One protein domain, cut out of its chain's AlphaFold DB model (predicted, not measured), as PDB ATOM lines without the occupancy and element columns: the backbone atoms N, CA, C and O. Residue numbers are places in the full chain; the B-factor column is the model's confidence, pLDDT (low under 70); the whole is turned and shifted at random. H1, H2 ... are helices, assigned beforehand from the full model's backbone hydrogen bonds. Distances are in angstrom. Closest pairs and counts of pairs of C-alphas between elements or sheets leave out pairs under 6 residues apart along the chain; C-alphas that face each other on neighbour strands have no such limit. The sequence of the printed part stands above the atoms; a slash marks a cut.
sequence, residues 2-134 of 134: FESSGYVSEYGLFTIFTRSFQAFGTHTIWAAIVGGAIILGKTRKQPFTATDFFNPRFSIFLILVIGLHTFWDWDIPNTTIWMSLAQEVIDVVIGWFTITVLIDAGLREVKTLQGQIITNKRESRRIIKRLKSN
ATOM      1  N   PHE A   2     -10.743  25.579 -43.375       45.19
ATOM      2  CA  PHE A   2     -11.827  26.069 -44.254       45.19
ATOM      3  C   PHE A   2     -12.728  27.149 -43.624       45.19
ATOM      4  O   PHE A   2     -13.334  27.936 -44.338       45.19
ATOM      5  N   GLU A   3     -12.769  27.241 -42.295       52.00
ATOM      6  CA  GLU A   3     -13.563  28.247 -41.575       52.00
ATOM      7  C   GLU A   3     -12.894  29.635 -41.573       52.00
ATOM      8  O   GLU A   3     -13.546  30.666 -41.716       52.00
ATOM      9  N   SER A   4     -11.559  29.674 -41.535       51.97
ATOM     10  CA  SER A   4     -10.776  30.913 -41.499       51.97
ATOM     11  C   SER A   4     -10.956  31.791 -42.742       51.97
ATOM     12  O   SER A   4     -10.967  33.008 -42.601       51.97
ATOM     13  N   SER A   5     -11.145  31.217 -43.940       53.47
ATOM     14  CA  SER A   5     -11.365  31.984 -45.181       53.47
ATOM     15  C   SER A   5     -12.719  32.698 -45.231       53.47
ATOM     16  O   SER A   5     -12.803  33.766 -45.833       53.47
ATOM     17  N   GLY A   6     -13.750  32.156 -44.571       57.59
ATOM     18  CA  GLY A   6     -15.046  32.829 -44.421       57.59
ATOM     19  C   GLY A   6     -14.943  34.044 -43.497       57.59
ATOM     20  O   GLY A   6     -15.333  35.146 -43.874       57.59
ATOM     21  N   TYR A   7     -14.277  33.880 -42.347       52.69
ATOM     22  CA  TYR A   7     -14.038  34.972 -41.397       52.69
ATOM     23  C   TYR A   7     -13.136  36.091 -41.953       52.69
ATOM     24  O   TYR A   7     -13.319  37.248 -41.582       52.69
ATOM     25  N   VAL A   8     -12.198  35.794 -42.871       53.31
ATOM     26  CA  VAL A   8     -11.392  36.828 -43.559       53.31
ATOM     27  C   VAL A   8     -12.273  37.774 -44.377       53.31
ATOM     28  O   VAL A   8     -12.040  38.982 -44.366       53.31
ATOM     29  N   SER A   9     -13.270  37.228 -45.078       58.84
ATOM     30  CA  SER A   9     -14.174  38.005 -45.932       58.84
ATOM     31  C   SER A   9     -15.127  38.897 -45.132       58.84
ATOM     32  O   SER A   9     -15.583  39.905 -45.665       58.84
ATOM     33  N   GLU A  10     -15.445  38.526 -43.890       58.03
ATOM     34  CA  GLU A  10     -16.505  39.161 -43.095       58.03
ATOM     35  C   GLU A  10     -15.959  40.026 -41.934       58.03
ATOM     36  O   GLU A  10     -16.531  41.068 -41.627       58.03
ATOM     37  N   TYR A  11     -14.802  39.676 -41.350       63.62
ATOM     38  CA  TYR A  11     -14.228  40.345 -40.165       63.62
ATOM     39  C   TYR A  11     -12.791  40.876 -40.359       63.62
ATOM     40  O   TYR A  11     -12.242  41.543 -39.478       63.62
ATOM     41  N   GLY A  12     -12.170  40.624 -41.517       71.75
ATOM     42  CA  GLY A  12     -10.882  41.207 -41.907       71.75
ATOM     43  C   GLY A  12      -9.638  40.637 -41.202       71.75
ATOM     44  O   GLY A  12      -9.672  39.636 -40.487       71.75
ATOM     45  N   LEU A  13      -8.490  41.290 -41.430       75.31
ATOM     46  CA  LEU A  13      -7.155  40.867 -40.962       75.31
ATOM     47  C   LEU A  13      -7.028  40.735 -39.434       75.31
ATOM     48  O   LEU A  13      -6.201  39.957 -38.958       75.31
ATOM     49  N   PHE A  14      -7.832  41.478 -38.670       73.19
ATOM     50  CA  PHE A  14      -7.777  41.483 -37.209       73.19
ATOM     51  C   PHE A  14      -8.096  40.100 -36.622       73.19
ATOM     52  O   PHE A  14      -7.327  39.590 -35.811       73.19
ATOM     53  N   THR A  15      -9.148  39.444 -37.116       70.00
ATOM     54  CA  THR A  15      -9.558  38.099 -36.679       70.00
ATOM     55  C   THR A  15      -8.502  37.038 -36.983       70.00
ATOM     56  O   THR A  15      -8.298  36.110 -36.205       70.00
ATOM     57  N   ILE A  16      -7.781  37.173 -38.099       73.62
ATOM     58  CA  ILE A  16      -6.689  36.252 -38.449       73.62
ATOM     59  C   ILE A  16      -5.543  36.392 -37.448       73.62
ATOM     60  O   ILE A  16      -4.994  35.389 -36.989       73.62
ATOM     61  N   PHE A  17      -5.179  37.629 -37.106       78.00
ATOM     62  CA  PHE A  17      -4.113  37.905 -36.148       78.00
ATOM     63  C   PHE A  17      -4.456  37.393 -34.750       78.00
ATOM     64  O   PHE A  17      -3.624  36.719 -34.139       78.00
ATOM     65  N   THR A  18      -5.671  37.655 -34.260       74.44
ATOM     66  CA  THR A  18      -6.103  37.190 -32.935       74.44
ATOM     67  C   THR A  18      -6.127  35.666 -32.870       74.44
ATOM     68  O   THR A  18      -5.489  35.092 -31.988       74.44
ATOM     69  N   ARG A  19      -6.723  34.998 -33.866       75.62
ATOM     70  CA  ARG A  19      -6.751  33.526 -33.973       75.62
ATOM     71  C   ARG A  19      -5.345  32.920 -34.047       75.62
ATOM     72  O   ARG A  19      -5.067  31.921 -33.387       75.62
ATOM     73  N   SER A  20      -4.439  33.531 -34.815       77.06
ATOM     74  CA  SER A  20      -3.055  33.050 -34.953       77.06
ATOM     75  C   SER A  20      -2.278  33.161 -33.643       77.06
ATOM     76  O   SER A  20      -1.559  32.238 -33.267       77.06
ATOM     77  N   PHE A  21      -2.437  34.270 -32.920       77.31
ATOM     78  CA  PHE A  21      -1.791  34.458 -31.625       77.31
ATOM     79  C   PHE A  21      -2.363  33.507 -30.562       77.31
ATOM     80  O   PHE A  21      -1.619  32.888 -29.800       77.31
ATOM     81  N   GLN A  22      -3.682  33.313 -30.556       75.31
ATOM     82  CA  GLN A  22      -4.375  32.419 -29.626       75.31
ATOM     83  C   GLN A  22      -4.011  30.944 -29.813       75.31
ATOM     84  O   GLN A  22      -4.026  30.195 -28.838       75.31
ATOM     85  N   ALA A  23      -3.612  30.518 -31.015       74.94
ATOM     86  CA  ALA A  23      -3.165  29.147 -31.268       74.94
ATOM     87  C   ALA A  23      -1.955  28.731 -30.402       74.94
ATOM     88  O   ALA A  23      -1.827  27.562 -30.017       74.94
ATOM     89  N   PHE A  24      -1.086  29.686 -30.041       77.88
ATOM     90  CA  PHE A  24       0.014  29.447 -29.102       77.88
ATOM     91  C   PHE A  24      -0.480  29.267 -27.663       77.88
ATOM     92  O   PHE A  24       0.067  28.445 -26.933       77.88
ATOM     93  N   GLY A  25      -1.510  30.016 -27.259       76.88
ATOM     94  CA  GLY A  25      -2.063  30.011 -25.901       76.88
ATOM     95  C   GLY A  25      -3.110  28.928 -25.621       76.88
ATOM     96  O   GLY A  25      -3.470  28.731 -24.467       76.88
ATOM     97  N   THR A  26      -3.592  28.232 -26.653       84.94
ATOM     98  CA  THR A  26      -4.672  27.235 -26.557       84.94
ATOM     99  C   THR A  26      -4.174  25.857 -26.992       84.94
ATOM    100  O   THR A  26      -3.570  25.137 -26.199       84.94
ATOM    101  N   HIS A  27      -4.321  25.513 -28.271       88.31
ATOM    102  CA  HIS A  27      -4.113  24.178 -28.827       88.31
ATOM    103  C   HIS A  27      -2.706  23.628 -28.582       88.31
ATOM    104  O   HIS A  27      -2.543  22.452 -28.261       88.31
ATOM    105  N   THR A  28      -1.684  24.483 -28.689       91.12
ATOM    106  CA  THR A  28      -0.291  24.079 -28.448       91.12
ATOM    107  C   THR A  28      -0.078  23.681 -26.987       91.12
ATOM    108  O   THR A  28       0.521  22.642 -26.696       91.12
ATOM    109  N   ILE A  29      -0.606  24.476 -26.055       93.25
ATOM    110  CA  ILE A  29      -0.503  24.211 -24.617       93.25
ATOM    111  C   ILE A  29      -1.366  23.012 -24.232       93.25
ATOM    112  O   ILE A  29      -0.913  22.153 -23.484       93.25
ATOM    113  N   TRP A  30      -2.570  22.896 -24.781       94.19
ATOM    114  CA  TRP A  30      -3.457  21.755 -24.565       94.19
ATOM    115  C   TRP A  30      -2.823  20.439 -25.019       94.19
ATOM    116  O   TRP A  30      -2.824  19.466 -24.264       94.19
ATOM    117  N   ALA A  31      -2.188  20.418 -26.194       93.25
ATOM    118  CA  ALA A  31      -1.431  19.260 -26.663       93.25
ATOM    119  C   ALA A  31      -0.265  18.916 -25.717       93.25
ATOM    120  O   ALA A  31      -0.041  17.743 -25.410       93.25
ATOM    121  N   ALA A  32       0.447  19.924 -25.200       94.38
ATOM    122  CA  ALA A  32       1.513  19.724 -24.220       94.38
ATOM    123  C   ALA A  32       0.989  19.184 -22.875       94.38
ATOM    124  O   ALA A  32       1.611  18.293 -22.295       94.38
ATOM    125  N   ILE A  33      -0.167  19.667 -22.403       95.31
ATOM    126  CA  ILE A  33      -0.839  19.179 -21.188       95.31
ATOM    127  C   ILE A  33      -1.201  17.702 -21.349       95.31
ATOM    128  O   ILE A  33      -0.846  16.895 -20.491       95.31
ATOM    129  N   VAL A  34      -1.843  17.323 -22.462       94.25
ATOM    130  CA  VAL A  34      -2.186  15.918 -22.741       94.25
ATOM    131  C   VAL A  34      -0.922  15.061 -22.850       94.25
ATOM    132  O   VAL A  34      -0.856  13.988 -22.254       94.25
ATOM    133  N   GLY A  35       0.118  15.542 -23.538       92.25
ATOM    134  CA  GLY A  35       1.407  14.852 -23.629       92.25
ATOM    135  C   GLY A  35       2.046  14.601 -22.257       92.25
ATOM    136  O   GLY A  35       2.474  13.482 -21.967       92.25
ATOM    137  N   GLY A  36       2.052  15.608 -21.380       91.44
ATOM    138  CA  GLY A  36       2.510  15.475 -19.995       91.44
ATOM    139  C   GLY A  36       1.651  14.505 -19.181       91.44
ATOM    140  O   GLY A  36       2.182  13.659 -18.458       91.44
ATOM    141  N   ALA A  37       0.331  14.558 -19.351       91.12
ATOM    142  CA  ALA A  37      -0.606  13.659 -18.689       91.12
ATOM    143  C   ALA A  37      -0.394  12.190 -19.091       91.12
ATOM    144  O   ALA A  37      -0.479  11.317 -18.231       91.12
ATOM    145  N   ILE A  38      -0.073  11.898 -20.360       90.69
ATOM    146  CA  ILE A  38       0.262  10.535 -20.817       90.69
ATOM    147  C   ILE A  38       1.480  10.005 -20.054       90.69
ATOM    148  O   ILE A  38       1.480   8.867 -19.586       90.69
ATOM    149  N   ILE A  39       2.519  10.830 -19.898       88.38
ATOM    150  CA  ILE A  39       3.723  10.448 -19.147       88.38
ATOM    151  C   ILE A  39       3.408  10.221 -17.664       88.38
ATOM    152  O   ILE A  39       3.964   9.298 -17.072       88.38
ATOM    153  N   LEU A  40       2.501  11.010 -17.086       85.75
ATOM    154  CA  LEU A  40       2.073  10.873 -15.693       85.75
ATOM    155  C   LEU A  40       1.176   9.645 -15.452       85.75
ATOM    156  O   LEU A  40       1.232   9.031 -14.386       85.75
ATOM    157  N   GLY A  41       0.321   9.322 -16.421       82.31
ATOM    158  CA  GLY A  41      -0.646   8.231 -16.345       82.31
ATOM    159  C   GLY A  41      -0.064   6.864 -16.669       82.31
ATOM    160  O   GLY A  41      -0.566   5.866 -16.153       82.31
ATOM    161  N   LYS A  42       0.990   6.807 -17.493       83.62
ATOM    162  CA  LYS A  42       1.584   5.534 -17.900       83.62
ATOM    163  C   LYS A  42       2.342   4.863 -16.760       83.62
ATOM    164  O   LYS A  42       3.079   5.491 -15.993       83.62
ATOM    165  N   THR A  43       2.270   3.541 -16.732       74.38
ATOM    166  CA  THR A  43       3.124   2.735 -15.858       74.38
ATOM    167  C   THR A  43       4.594   2.826 -16.291       74.38
ATOM    168  O   THR A  43       4.931   2.801 -17.479       74.38
ATOM    169  N   ARG A  44       5.516   2.935 -15.324       72.44
ATOM    170  CA  ARG A  44       6.955   3.058 -15.610       72.44
ATOM    171  C   ARG A  44       7.460   1.912 -16.485       72.44
ATOM    172  O   ARG A  44       7.235   0.747 -16.183       72.44
ATOM    173  N   LYS A  45       8.244   2.277 -17.506       73.75
ATOM    174  CA  LYS A  45       8.885   1.363 -18.468       73.75
ATOM    175  C   LYS A  45       7.914   0.506 -19.297       73.75
ATOM    176  O   LYS A  45       8.378  -0.408 -19.965       73.75
ATOM    177  N   GLN A  46       6.619   0.816 -19.287       81.12
ATOM    178  CA  GLN A  46       5.620   0.156 -20.124       81.12
ATOM    179  C   GLN A  46       5.070   1.129 -21.182       81.12
ATOM    180  O   GLN A  46       5.094   2.350 -20.964       81.12
ATOM    181  N   PRO A  47       4.631   0.623 -22.351       82.25
ATOM    182  CA  PRO A  47       3.879   1.422 -23.311       82.25
ATOM    183  C   PRO A  47       2.538   1.849 -22.704       82.25
ATOM    184  O   PRO A  47       2.026   1.202 -21.796       82.25
ATOM    185  N   PHE A  48       1.980   2.949 -23.207       80.19
ATOM    186  CA  PHE A  48       0.656   3.407 -22.796       80.19
ATOM    187  C   PHE A  48      -0.407   2.455 -23.350       80.19
ATOM    188  O   PHE A  48      -0.422   2.159 -24.545       80.19
ATOM    189  N   THR A  49      -1.269   1.957 -22.475       86.19
ATOM    190  CA  THR A  49      -2.295   0.958 -22.781       86.19
ATOM    191  C   THR A  49      -3.697   1.521 -22.563       86.19
ATOM    192  O   THR A  49      -3.880   2.562 -21.934       86.19
ATOM    193  N   ALA A  50      -4.722   0.811 -23.043       83.38
ATOM    194  CA  ALA A  50      -6.119   1.207 -22.850       83.38
ATOM    195  C   ALA A  50      -6.517   1.319 -21.363       83.38
ATOM    196  O   ALA A  50      -7.389   2.106 -21.018       83.38
ATOM    197  N   THR A  51      -5.867   0.576 -20.464       83.19
ATOM    198  CA  THR A  51      -6.126   0.675 -19.021       83.19
ATOM    199  C   THR A  51      -5.580   1.965 -18.411       83.19
ATOM    200  O   THR A  51      -6.162   2.476 -17.459       83.19
ATOM    201  N   ASP A  52      -4.509   2.534 -18.976       83.50
ATOM    202  CA  ASP A  52      -3.928   3.792 -18.494       83.50
ATOM    203  C   ASP A  52      -4.841   5.001 -18.793       83.50
ATOM    204  O   ASP A  52      -4.764   6.010 -18.093       83.50
ATOM    205  N   PHE A  53      -5.768   4.891 -19.757       80.62
ATOM    206  CA  PHE A  53      -6.797   5.916 -20.007       80.62
ATOM    207  C   PHE A  53      -7.725   6.142 -18.809       80.62
ATOM    208  O   PHE A  53      -8.237   7.248 -18.631       80.62
ATOM    209  N   PHE A  54      -7.927   5.111 -17.987       85.12
ATOM    210  CA  PHE A  54      -8.746   5.172 -16.778       85.12
ATOM    211  C   PHE A  54      -7.927   5.525 -15.529       85.12
ATOM    212  O   PHE A  54      -8.463   5.531 -14.422       85.12
ATOM    213  N   ASN A  55      -6.629   5.822 -15.678       87.62
ATOM    214  CA  ASN A  55      -5.826   6.319 -14.572       87.62
ATOM    215  C   ASN A  55      -6.321   7.723 -14.185       87.62
ATOM    216  O   ASN A  55      -6.196   8.639 -15.004       87.62
ATOM    217  N   PRO A  56      -6.785   7.950 -12.939       86.12
ATOM    218  CA  PRO A  56      -7.339   9.237 -12.520       86.12
ATOM    219  C   PRO A  56      -6.399  10.414 -12.787       86.12
ATOM    220  O   PRO A  56      -6.847  11.499 -13.142       86.12
ATOM    221  N   ARG A  57      -5.082  10.193 -12.669       85.75
ATOM    222  CA  ARG A  57      -4.077  11.232 -12.923       85.75
ATOM    223  C   ARG A  57      -4.071  11.675 -14.377       85.75
ATOM    224  O   ARG A  57      -3.876  12.853 -14.621       85.75
ATOM    225  N   PHE A  58      -4.281  10.764 -15.322       89.62
ATOM    226  CA  PHE A  58      -4.388  11.098 -16.739       89.62
ATOM    227  C   PHE A  58      -5.774  11.650 -17.075       89.62
ATOM    228  O   PHE A  58      -5.878  12.709 -17.693       89.62
ATOM    229  N   SER A  59      -6.836  10.972 -16.628       89.12
ATOM    230  CA  SER A  59      -8.212  11.316 -16.993       89.12
ATOM    231  C   SER A  59      -8.602  12.722 -16.535       89.12
ATOM    232  O   SER A  59      -9.299  13.412 -17.269       89.12
ATOM    233  N   ILE A  60      -8.117  13.189 -15.374       92.94
ATOM    234  CA  ILE A  60      -8.381  14.556 -14.895       92.94
ATOM    235  C   ILE A  60      -7.834  15.602 -15.877       92.94
ATOM    236  O   ILE A  60      -8.561  16.523 -16.241       92.94
ATOM    237  N   PHE A  61      -6.590  15.460 -16.351       93.62
ATOM    238  CA  PHE A  61      -6.018  16.407 -17.318       93.62
ATOM    239  C   PHE A  61      -6.647  16.277 -18.706       93.62
ATOM    240  O   PHE A  61      -6.806  17.282 -19.393       93.62
ATOM    241  N   LEU A  62      -7.039  15.066 -19.112       93.00
ATOM    242  CA  LEU A  62      -7.753  14.860 -20.370       93.00
ATOM    243  C   LEU A  62      -9.120  15.560 -20.353       93.00
ATOM    244  O   LEU A  62      -9.427  16.317 -21.267       93.00
ATOM    245  N   ILE A  63      -9.917  15.339 -19.304       95.00
ATOM    246  CA  ILE A  63     -11.232  15.974 -19.138       95.00
ATOM    247  C   ILE A  63     -11.083  17.491 -19.031       95.00
ATOM    248  O   ILE A  63     -11.869  18.213 -19.633       95.00
ATOM    249  N   LEU A  64     -10.057  17.977 -18.326       95.19
ATOM    250  CA  LEU A  64      -9.748  19.403 -18.252       95.19
ATOM    251  C   LEU A  64      -9.505  19.994 -19.647       95.19
ATOM    252  O   LEU A  64     -10.119  20.997 -19.986       95.19
ATOM    253  N   VAL A  65      -8.654  19.372 -20.469       94.75
ATOM    254  CA  VAL A  65      -8.361  19.863 -21.826       94.75
ATOM    255  C   VAL A  65      -9.583  19.789 -22.738       94.75
ATOM    256  O   VAL A  65      -9.826  20.730 -23.485       94.75
ATOM    257  N   ILE A  66     -10.380  18.720 -22.658       94.50
ATOM    258  CA  ILE A  66     -11.657  18.634 -23.383       94.50
ATOM    259  C   ILE A  66     -12.592  19.765 -22.931       94.50
ATOM    260  O   ILE A  66     -13.228  20.404 -23.763       94.50
ATOM    261  N   GLY A  67     -12.641  20.052 -21.630       94.75
ATOM    262  CA  GLY A  67     -13.399  21.163 -21.062       94.75
ATOM    263  C   GLY A  67     -12.954  22.518 -21.610       94.75
ATOM    264  O   GLY A  67     -13.790  23.262 -22.101       94.75
ATOM    265  N   LEU A  68     -11.650  22.811 -21.604       93.25
ATOM    266  CA  LEU A  68     -11.122  24.056 -22.178       93.25
ATOM    267  C   LEU A  68     -11.402  24.151 -23.681       93.25
ATOM    268  O   LEU A  68     -11.798  25.200 -24.167       93.25
ATOM    269  N   HIS A  69     -11.229  23.059 -24.428       91.81
ATOM    270  CA  HIS A  69     -11.466  23.071 -25.871       91.81
ATOM    271  C   HIS A  69     -12.945  23.289 -26.201       91.81
ATOM    272  O   HIS A  69     -13.278  24.086 -27.072       91.81
ATOM    273  N   THR A  70     -13.839  22.598 -25.493       91.62
ATOM    274  CA  THR A  70     -15.286  22.777 -25.669       91.62
ATOM    275  C   THR A  70     -15.739  24.159 -25.227       91.62
ATOM    276  O   THR A  70     -16.601  24.726 -25.880       91.62
ATOM    277  N   PHE A  71     -15.154  24.716 -24.164       90.81
ATOM    278  CA  PHE A  71     -15.435  26.077 -23.720       90.81
ATOM    279  C   PHE A  71     -14.931  27.116 -24.726       90.81
ATOM    280  O   PHE A  71     -15.642  28.077 -24.986       90.81
ATOM    281  N   TRP A  72     -13.786  26.895 -25.370       87.69
ATOM    282  CA  TRP A  72     -13.283  27.775 -26.429       87.69
ATOM    283  C   TRP A  72     -14.177  27.780 -27.678       87.69
ATOM    284  O   TRP A  72     -14.438  28.841 -28.238       87.69
ATOM    285  N   ASP A  73     -14.684  26.612 -28.085       83.88
ATOM    286  CA  ASP A  73     -15.606  26.469 -29.227       83.88
ATOM    287  C   ASP A  73     -17.057  26.856 -28.893       83.88
ATOM    288  O   ASP A  73     -17.914  26.899 -29.780       83.88
ATOM    289  N   TRP A  74     -17.373  27.086 -27.616       85.06
ATOM    290  CA  TRP A  74     -18.743  27.347 -27.201       85.06
ATOM    291  C   TRP A  74     -19.180  28.743 -27.653       85.06
ATOM    292  O   TRP A  74     -18.779  29.756 -27.076       85.06
ATOM    293  N   ASP A  75     -20.114  28.784 -28.604       79.31
ATOM    294  CA  ASP A  75     -20.840  29.999 -28.980       79.31
ATOM    295  C   ASP A  75     -21.982  30.281 -27.986       79.31
ATOM    296  O   ASP A  75     -23.067  29.690 -28.045       79.31
ATOM    297  N   ILE A  76     -21.692  31.083 -26.957       78.19
ATOM    298  CA  ILE A  76     -22.655  31.387 -25.894       78.19
ATOM    299  C   ILE A  76     -23.629  32.455 -26.424       78.19
ATOM    300  O   ILE A  76     -23.199  33.582 -26.707       78.19
ATOM    301  N   PRO A  77     -24.946  32.165 -26.490       78.19
ATOM    302  CA  PRO A  77     -25.927  33.121 -26.991       78.19
ATOM    303  C   PRO A  77     -25.937  34.414 -26.167       78.19
ATOM    304  O   PRO A  77     -25.845  34.375 -24.940       78.19
ATOM    305  N   ASN A  78     -26.134  35.555 -26.833       78.06
ATOM    306  CA  ASN A  78     -26.204  36.892 -26.220       78.06
ATOM    307  C   ASN A  78     -24.914  37.366 -25.520       78.06
ATOM    308  O   ASN A  78     -24.973  38.209 -24.621       78.06
ATOM    309  N   THR A  79     -23.745  36.872 -25.925       77.19
ATOM    310  CA  THR A  79     -22.469  37.402 -25.432       77.19
ATOM    311  C   THR A  79     -22.072  38.698 -26.135       77.19
ATOM    312  O   THR A  79     -22.237  38.884 -27.338       77.19
ATOM    313  N   THR A  80     -21.540  39.641 -25.358       83.00
ATOM    314  CA  THR A  80     -20.889  40.842 -25.901       83.00
ATOM    315  C   THR A  80     -19.443  40.506 -26.288       83.00
ATOM    316  O   THR A  80     -18.841  39.622 -25.682       83.00
ATOM    317  N   ILE A  81     -18.831  41.262 -27.207       79.38
ATOM    318  CA  ILE A  81     -17.403  41.137 -27.584       79.38
ATOM    319  C   ILE A  81     -16.478  41.037 -26.358       79.38
ATOM    320  O   ILE A  81     -15.567  40.215 -26.324       79.38
ATOM    321  N   TRP A  82     -16.740  41.826 -25.312       79.56
ATOM    322  CA  TRP A  82     -15.968  41.789 -24.066       79.56
ATOM    323  C   TRP A  82     -16.080  40.464 -23.307       79.56
ATOM    324  O   TRP A  82     -15.101  40.027 -22.713       79.56
ATOM    325  N   MET A  83     -17.250  39.821 -23.331       82.31
ATOM    326  CA  MET A  83     -17.447  38.502 -22.723       82.31
ATOM    327  C   MET A  83     -16.713  37.420 -23.516       82.31
ATOM    328  O   MET A  83     -16.041  36.602 -22.900       82.31
ATOM    329  N   SER A  84     -16.762  37.473 -24.852       81.38
ATOM    330  CA  SER A  84     -16.009  36.556 -25.721       81.38
ATOM    331  C   SER A  84     -14.500  36.669 -25.481       81.38
ATOM    332  O   SER A  84     -13.826  35.668 -25.266       81.38
ATOM    333  N   LEU A  85     -13.966  37.894 -25.427       82.44
ATOM    334  CA  LEU A  85     -12.549  38.119 -25.127       82.44
ATOM    335  C   LEU A  85     -12.180  37.662 -23.708       82.44
ATOM    336  O   LEU A  85     -11.106  37.107 -23.498       82.44
ATOM    337  N   ALA A  86     -13.054  37.884 -22.722       85.94
ATOM    338  CA  ALA A  86     -12.821  37.430 -21.355       85.94
ATOM    339  C   ALA A  86     -12.794  35.896 -21.255       85.94
ATOM    340  O   ALA A  86     -11.912  35.359 -20.589       85.94
ATOM    341  N   GLN A  87     -13.709  35.204 -21.940       87.50
ATOM    342  CA  GLN A  87     -13.741  33.743 -22.061       87.50
ATOM    343  C   GLN A  87     -12.418  33.208 -22.626       87.50
ATOM    344  O   GLN A  87     -11.771  32.378 -21.988       87.50
ATOM    345  N   GLU A  88     -11.949  33.769 -23.741       85.38
ATOM    346  CA  GLU A  88     -10.676  33.383 -24.361       85.38
ATOM    347  C   GLU A  88      -9.468  33.631 -23.439       85.38
ATOM    348  O   GLU A  88      -8.559  32.804 -23.347       85.38
ATOM    349  N   VAL A  89      -9.442  34.761 -22.721       88.19
ATOM    350  CA  VAL A  89      -8.367  35.070 -21.762       88.19
ATOM    351  C   VAL A  89      -8.368  34.078 -20.600       88.19
ATOM    352  O   VAL A  89      -7.296  33.636 -20.181       88.19
ATOM    353  N   ILE A  90      -9.543  33.708 -20.090       91.06
ATOM    354  CA  ILE A  90      -9.678  32.719 -19.015       91.06
ATOM    355  C   ILE A  90      -9.113  31.367 -19.464       91.06
ATOM    356  O   ILE A  90      -8.305  30.789 -18.735       91.06
ATOM    357  N   ASP A  91      -9.444  30.903 -20.672       91.19
ATOM    358  CA  ASP A  91      -8.908  29.650 -21.220       91.19
ATOM    359  C   ASP A  91      -7.384  29.652 -21.314       91.19
ATOM    360  O   ASP A  91      -6.717  28.699 -20.893       91.19
ATOM    361  N   VAL A  92      -6.813  30.748 -21.816       90.38
ATOM    362  CA  VAL A  92      -5.360  30.908 -21.932       90.38
ATOM    363  C   VAL A  92      -4.704  30.896 -20.550       90.38
ATOM    364  O   VAL A  92      -3.698  30.212 -20.350       90.38
ATOM    365  N   VAL A  93      -5.270  31.608 -19.571       93.31
ATOM    366  CA  VAL A  93      -4.741  31.650 -18.199       93.31
ATOM    367  C   VAL A  93      -4.779  30.266 -17.549       93.31
ATOM    368  O   VAL A  93      -3.780  29.845 -16.961       93.31
ATOM    369  N   ILE A  94      -5.885  29.528 -17.686       94.94
ATOM    370  CA  ILE A  94      -6.010  28.171 -17.133       94.94
ATOM    371  C   ILE A  94      -5.030  27.213 -17.821       94.94
ATOM    372  O   ILE A  94      -4.370  26.417 -17.142       94.94
ATOM    373  N   GLY A  95      -4.880  27.307 -19.144       93.38
ATOM    374  CA  GLY A  95      -3.910  26.522 -19.905       93.38
ATOM    375  C   GLY A  95      -2.476  26.748 -19.416       93.38
ATOM    376  O   GLY A  95      -1.780  25.790 -19.064       93.38
ATOM    377  N   TRP A  96      -2.047  28.009 -19.315       93.94
ATOM    378  CA  TRP A  96      -0.712  28.372 -18.825       93.94
ATOM    379  C   TRP A  96      -0.467  27.951 -17.372       93.94
ATOM    380  O   TRP A  96       0.600  27.424 -17.037       93.94
ATOM    381  N   PHE A  97      -1.456  28.135 -16.501       95.31
ATOM    382  CA  PHE A  97      -1.367  27.662 -15.124       95.31
ATOM    383  C   PHE A  97      -1.184  26.137 -15.072       95.31
ATOM    384  O   PHE A  97      -0.285  25.628 -14.406       95.31
ATOM    385  N   THR A  98      -1.969  25.394 -15.849       94.62
ATOM    386  CA  THR A  98      -1.912  23.927 -15.865       94.62
ATOM    387  C   THR A  98      -0.565  23.408 -16.374       94.62
ATOM    388  O   THR A  98       0.029  22.519 -15.758       94.62
ATOM    389  N   ILE A  99      -0.041  23.964 -17.472       94.19
ATOM    390  CA  ILE A  99       1.236  23.497 -18.031       94.19
ATOM    391  C   ILE A  99       2.418  23.820 -17.116       94.19
ATOM    392  O   ILE A  99       3.320  22.997 -16.982       94.19
ATOM    393  N   THR A 100       2.413  24.966 -16.431       94.88
ATOM    394  CA  THR A 100       3.485  25.308 -15.479       94.88
ATOM    395  C   THR A 100       3.501  24.362 -14.279       94.88
ATOM    396  O   THR A 100       4.574  23.898 -13.892       94.88
ATOM    397  N   VAL A 101       2.328  23.980 -13.759       93.69
ATOM    398  CA  VAL A 101       2.199  22.940 -12.725       93.69
ATOM    399  C   VAL A 101       2.736  21.591 -13.217       93.69
ATOM    400  O   VAL A 101       3.476  20.922 -12.493       93.69
ATOM    401  N   LEU A 102       2.419  21.190 -14.452       93.06
ATOM    402  CA  LEU A 102       2.924  19.939 -15.030       93.06
ATOM    403  C   LEU A 102       4.441  19.952 -15.248       93.06
ATOM    404  O   LEU A 102       5.106  18.959 -14.952       93.06
ATOM    405  N   ILE A 103       5.002  21.066 -15.728       94.31
ATOM    406  CA  ILE A 103       6.453  21.239 -15.891       94.31
ATOM    407  C   ILE A 103       7.146  21.091 -14.538       94.31
ATOM    408  O   ILE A 103       8.108  20.333 -14.410       94.31
ATOM    409  N   ASP A 104       6.642  21.774 -13.516       94.81
ATOM    410  CA  ASP A 104       7.191  21.715 -12.168       94.81
ATOM    411  C   ASP A 104       7.114  20.296 -11.571       94.81
ATOM    412  O   ASP A 104       8.113  19.780 -11.058       94.81
ATOM    413  N   ALA A 105       5.980  19.604 -11.723       90.56
ATOM    414  CA  ALA A 105       5.838  18.205 -11.323       90.56
ATOM    415  C   ALA A 105       6.848  17.289 -12.043       90.56
ATOM    416  O   ALA A 105       7.511  16.466 -11.401       90.56
ATOM    417  N   GLY A 106       7.027  17.476 -13.354       90.00
ATOM    418  CA  GLY A 106       8.005  16.735 -14.153       90.00
ATOM    419  C   GLY A 106       9.447  16.969 -13.689       90.00
ATOM    420  O   GLY A 106      10.210  16.015 -13.514       90.00
ATOM    421  N   LEU A 107       9.822  18.221 -13.407       93.25
ATOM    422  CA  LEU A 107      11.152  18.565 -12.892       93.25
ATOM    423  C   LEU A 107      11.417  17.929 -11.518       93.25
ATOM    424  O   LEU A 107      12.518  17.423 -11.268       93.25
ATOM    425  N   ARG A 108      10.413  17.899 -10.631       91.56
ATOM    426  CA  ARG A 108      10.511  17.228  -9.323       91.56
ATOM    427  C   ARG A 108      10.704  15.719  -9.469       91.56
ATOM    428  O   ARG A 108      11.520  15.143  -8.739       91.56
ATOM    429  N   GLU A 109      10.011  15.076 -10.409       88.31
ATOM    430  CA  GLU A 109      10.191  13.645 -10.672       88.31
ATOM    431  C   GLU A 109      11.612  13.342 -11.168       88.31
ATOM    432  O   GLU A 109      12.281  12.460 -10.617       88.31
ATOM    433  N   VAL A 110      12.113  14.107 -12.143       89.69
ATOM    434  CA  VAL A 110      13.478  13.945 -12.674       89.69
ATOM    435  C   VAL A 110      14.523  14.120 -11.571       89.69
ATOM    436  O   VAL A 110      15.440  13.303 -11.450       89.69
ATOM    437  N   LYS A 111      14.373  15.134 -10.712       92.50
ATOM    438  CA  LYS A 111      15.290  15.368  -9.587       92.50
ATOM    439  C   LYS A 111      15.287  14.207  -8.587       92.50
ATOM    440  O   LYS A 111      16.347  13.775  -8.131       92.50
ATOM    441  N   THR A 112      14.109  13.669  -8.275       91.00
ATOM    442  CA  THR A 112      13.955  12.515  -7.372       91.00
ATOM    443  C   THR A 112      14.627  11.271  -7.953       91.00
ATOM    444  O   THR A 112      15.384  10.584  -7.264       91.00
ATOM    445  N   LEU A 113      14.417  11.018  -9.246       88.38
ATOM    446  CA  LEU A 113      15.048   9.928  -9.987       88.38
ATOM    447  C   LEU A 113      16.576  10.013  -9.976       88.38
ATOM    448  O   LEU A 113      17.251   9.025  -9.677       88.38
ATOM    449  N   GLN A 114      17.131  11.191 -10.260       90.38
ATOM    450  CA  GLN A 114      18.576  11.413 -10.217       90.38
ATOM    451  C   GLN A 114      19.146  11.151  -8.814       90.38
ATOM    452  O   GLN A 114      20.176  10.484  -8.681       90.38
ATOM    453  N   GLY A 115      18.451  11.592  -7.760       90.62
ATOM    454  CA  GLY A 115      18.842  11.328  -6.372       90.62
ATOM    455  C   GLY A 115      18.875   9.834  -6.021       90.62
ATOM    456  O   GLY A 115      19.834   9.362  -5.400       90.62
ATOM    457  N   GLN A 116      17.878   9.066  -6.472       90.44
ATOM    458  CA  GLN A 116      17.830   7.610  -6.284       90.44
ATOM    459  C   GLN A 116      18.988   6.900  -7.001       90.44
ATOM    460  O   GLN A 116      19.638   6.035  -6.411       90.44
ATOM    461  N   ILE A 117      19.302   7.301  -8.238       89.88
ATOM    462  CA  ILE A 117      20.419   6.741  -9.017       89.88
ATOM    463  C   ILE A 117      21.759   6.978  -8.307       89.88
ATOM    464  O   ILE A 117      22.566   6.054  -8.176       89.88
ATOM    465  N   ILE A 118      22.001   8.199  -7.818       90.81
ATOM    466  CA  ILE A 118      23.240   8.548  -7.105       90.81
ATOM    467  C   ILE A 118      23.375   7.723  -5.821       90.81
ATOM    468  O   ILE A 118      24.452   7.181  -5.546       90.81
ATOM    469  N   THR A 119      22.287   7.603  -5.057       91.69
ATOM    470  CA  THR A 119      22.258   6.860  -3.790       91.69
ATOM    471  C   THR A 119      22.534   5.375  -4.017       91.69
ATOM    472  O   THR A 119      23.466   4.833  -3.423       91.69
ATOM    473  N   ASN A 120      21.838   4.744  -4.967       90.19
ATOM    474  CA  ASN A 120      22.024   3.330  -5.299       90.19
ATOM    475  C   ASN A 120      23.455   3.039  -5.806       90.19
ATOM    476  O   ASN A 120      24.130   2.115  -5.341       90.19
ATOM    477  N   LYS A 121      24.010   3.906  -6.670       91.25
ATOM    478  CA  LYS A 121      25.411   3.797  -7.125       91.25
ATOM    479  C   LYS A 121      26.415   3.932  -5.973       91.25
ATOM    480  O   LYS A 121      27.509   3.361  -6.029       91.25
ATOM    481  N   ARG A 122      26.102   4.729  -4.946       91.94
ATOM    482  CA  ARG A 122      26.950   4.885  -3.754       91.94
ATOM    483  C   ARG A 122      26.904   3.637  -2.875       91.94
ATOM    484  O   ARG A 122      27.961   3.199  -2.425       91.94
ATOM    485  N   GLU A 123      25.725   3.060  -2.662       92.06
ATOM    486  CA  GLU A 123      25.558   1.816  -1.901       92.06
ATOM    487  C   GLU A 123      26.243   0.631  -2.578       92.06
ATOM    488  O   GLU A 123      27.060  -0.036  -1.945       92.06
ATOM    489  N   SER A 124      26.036   0.456  -3.885       90.56
ATOM    490  CA  SER A 124      26.705  -0.586  -4.676       90.56
ATOM    491  C   SER A 124      28.232  -0.522  -4.529       90.56
ATOM    492  O   SER A 124      28.892  -1.528  -4.271       90.56
ATOM    493  N   ARG A 125      28.815   0.686  -4.588       91.81
ATOM    494  CA  ARG A 125      30.260   0.887  -4.375       91.81
ATOM    495  C   ARG A 125      30.718   0.551  -2.952       91.81
ATOM    496  O   ARG A 125      31.836   0.071  -2.783       91.81
ATOM    497  N   ARG A 126      29.892   0.808  -1.930       91.25
ATOM    498  CA  ARG A 126      30.203   0.448  -0.534       91.25
ATOM    499  C   ARG A 126      30.204  -1.067  -0.333       91.25
ATOM    500  O   ARG A 126      31.114  -1.567   0.322       91.25
ATOM    501  N   ILE A 127      29.235  -1.779  -0.910       91.88
ATOM    502  CA  ILE A 127      29.140  -3.245  -0.826       91.88
ATOM    503  C   ILE A 127      30.367  -3.895  -1.471       91.88
ATOM    504  O   ILE A 127      31.036  -4.701  -0.832       91.88
ATOM    505  N   ILE A 128      30.733  -3.471  -2.686       92.19
ATOM    506  CA  ILE A 128      31.914  -3.997  -3.394       92.19
ATOM    507  C   ILE A 128      33.198  -3.789  -2.577       92.19
ATOM    508  O   ILE A 128      34.026  -4.693  -2.490       92.19
ATOM    509  N   LYS A 129      33.368  -2.622  -1.936       91.56
ATOM    510  CA  LYS A 129      34.533  -2.374  -1.070       91.56
ATOM    511  C   LYS A 129      34.600  -3.333   0.121       91.56
ATOM    512  O   LYS A 129      35.694  -3.781   0.432       91.56
ATOM    513  N   ARG A 130      33.464  -3.651   0.752       90.06
ATOM    514  CA  ARG A 130      33.401  -4.597   1.883       90.06
ATOM    515  C   ARG A 130      33.727  -6.029   1.466       90.06
ATOM    516  O   ARG A 130      34.417  -6.722   2.195       90.06
ATOM    517  N   LEU A 131      33.263  -6.455   0.291       91.31
ATOM    518  CA  LEU A 131      33.551  -7.793  -0.233       91.31
ATOM    519  C   LEU A 131      35.029  -7.990  -0.590       91.31
ATOM    520  O   LEU A 131      35.506  -9.110  -0.547       91.31
ATOM    521  N   LYS A 132      35.747  -6.919  -0.946       86.00
ATOM    522  CA  LYS A 132      37.180  -6.975  -1.278       86.00
ATOM    523  C   LYS A 132      38.098  -6.860  -0.051       86.00
ATOM    524  O   LYS A 132      39.297  -7.071  -0.177       86.00
ATOM    525  N   SER A 133      37.568  -6.437   1.099       81.94
ATOM    526  CA  SER A 133      38.332  -6.274   2.344       81.94
ATOM    527  C   SER A 133      38.238  -7.471   3.297       81.94
ATOM    528  O   SER A 133      38.886  -7.435   4.337       81.94
ATOM    529  N   ASN A 134      37.419  -8.470   2.958       67.69
ATOM    530  CA  ASN A 134      37.357  -9.785   3.598       67.69
ATOM    531  C   ASN A 134      38.058 -10.806   2.701       67.69
ATOM    532  O   ASN A 134      38.583 -11.788   3.261       67.69
TER     533      ASN A 134
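What this domain is: This is residues 2 to 134 of the 134 residues of the protein "Arginine/ornithine antiporter ArcD" of Lentilactobacillus curieae (UniProt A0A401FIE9). One very long straight helix, H5, has a helical hairpin, H3 and H4, packed along part of its first half, and its far part, residues 110 to 132, sticks out as a bare arm. H3, H4 and H5 form an up-and-down bundle, each running against the one before; H2 touches H5 near one end of this body, and short H1 packs on H2. The printed part has 133 residues with five named helices, H1 to H5 in chain order, and no named strand: all helix. It is extended, with a radius of gyration of the C-alphas of 23.1 A and spans of 86 by 29 by 25 A.

How they stand to each other: Start at H1, residues 3 to 11, which touches residues 15 to 16 of H2, residues 13 to 25, at a steep tilt of 43 degrees; in this hairpin the closest C-alphas, Val 8 and Ile 16, are 7.0 A apart. Next comes H3, residues 27 to 41, which touches H4, residues 56 to 73, opposite ways at 13 degrees, a shallow tilt; C-alphas 41 and 58 are closest, 4.7 A. The hub is H5, residues 81 to 132: its residues 92 to 96 touch H2, closest at C-alphas 25 and 92, 5.2 A. Its residues 95 to 102 touch H3, closest at C-alphas 33 and 99, 5.7 A, at 34 degrees, only just shallow. Its residues 87 to 95 touch H4, closest at C-alphas 68 and 91, 6.1 A. H1 is apart from H5. O i to N i+4 pairs are all within hydrogen-bond range in H3 and H5, and in 4 of 5, 7 of 9 and 13 of 14 in H1, H2 and H4.

Where its parts are: Find C-alpha 3 at (-13.563, 28.247, -41.575), where H1 begins. H4 measures 25.4 A. H5 runs 77.4 A from (-17.403, 41.137, -27.584) to C-alpha 132 at (37.180, -6.975, -1.278).

The domain as a whole: C-alphas 10 and 134 are farthest apart, 86.5 A. The printed part has no cut; the link from H3 to H4 is long. Residues 2 to 11 and 134 are under pLDDT 70.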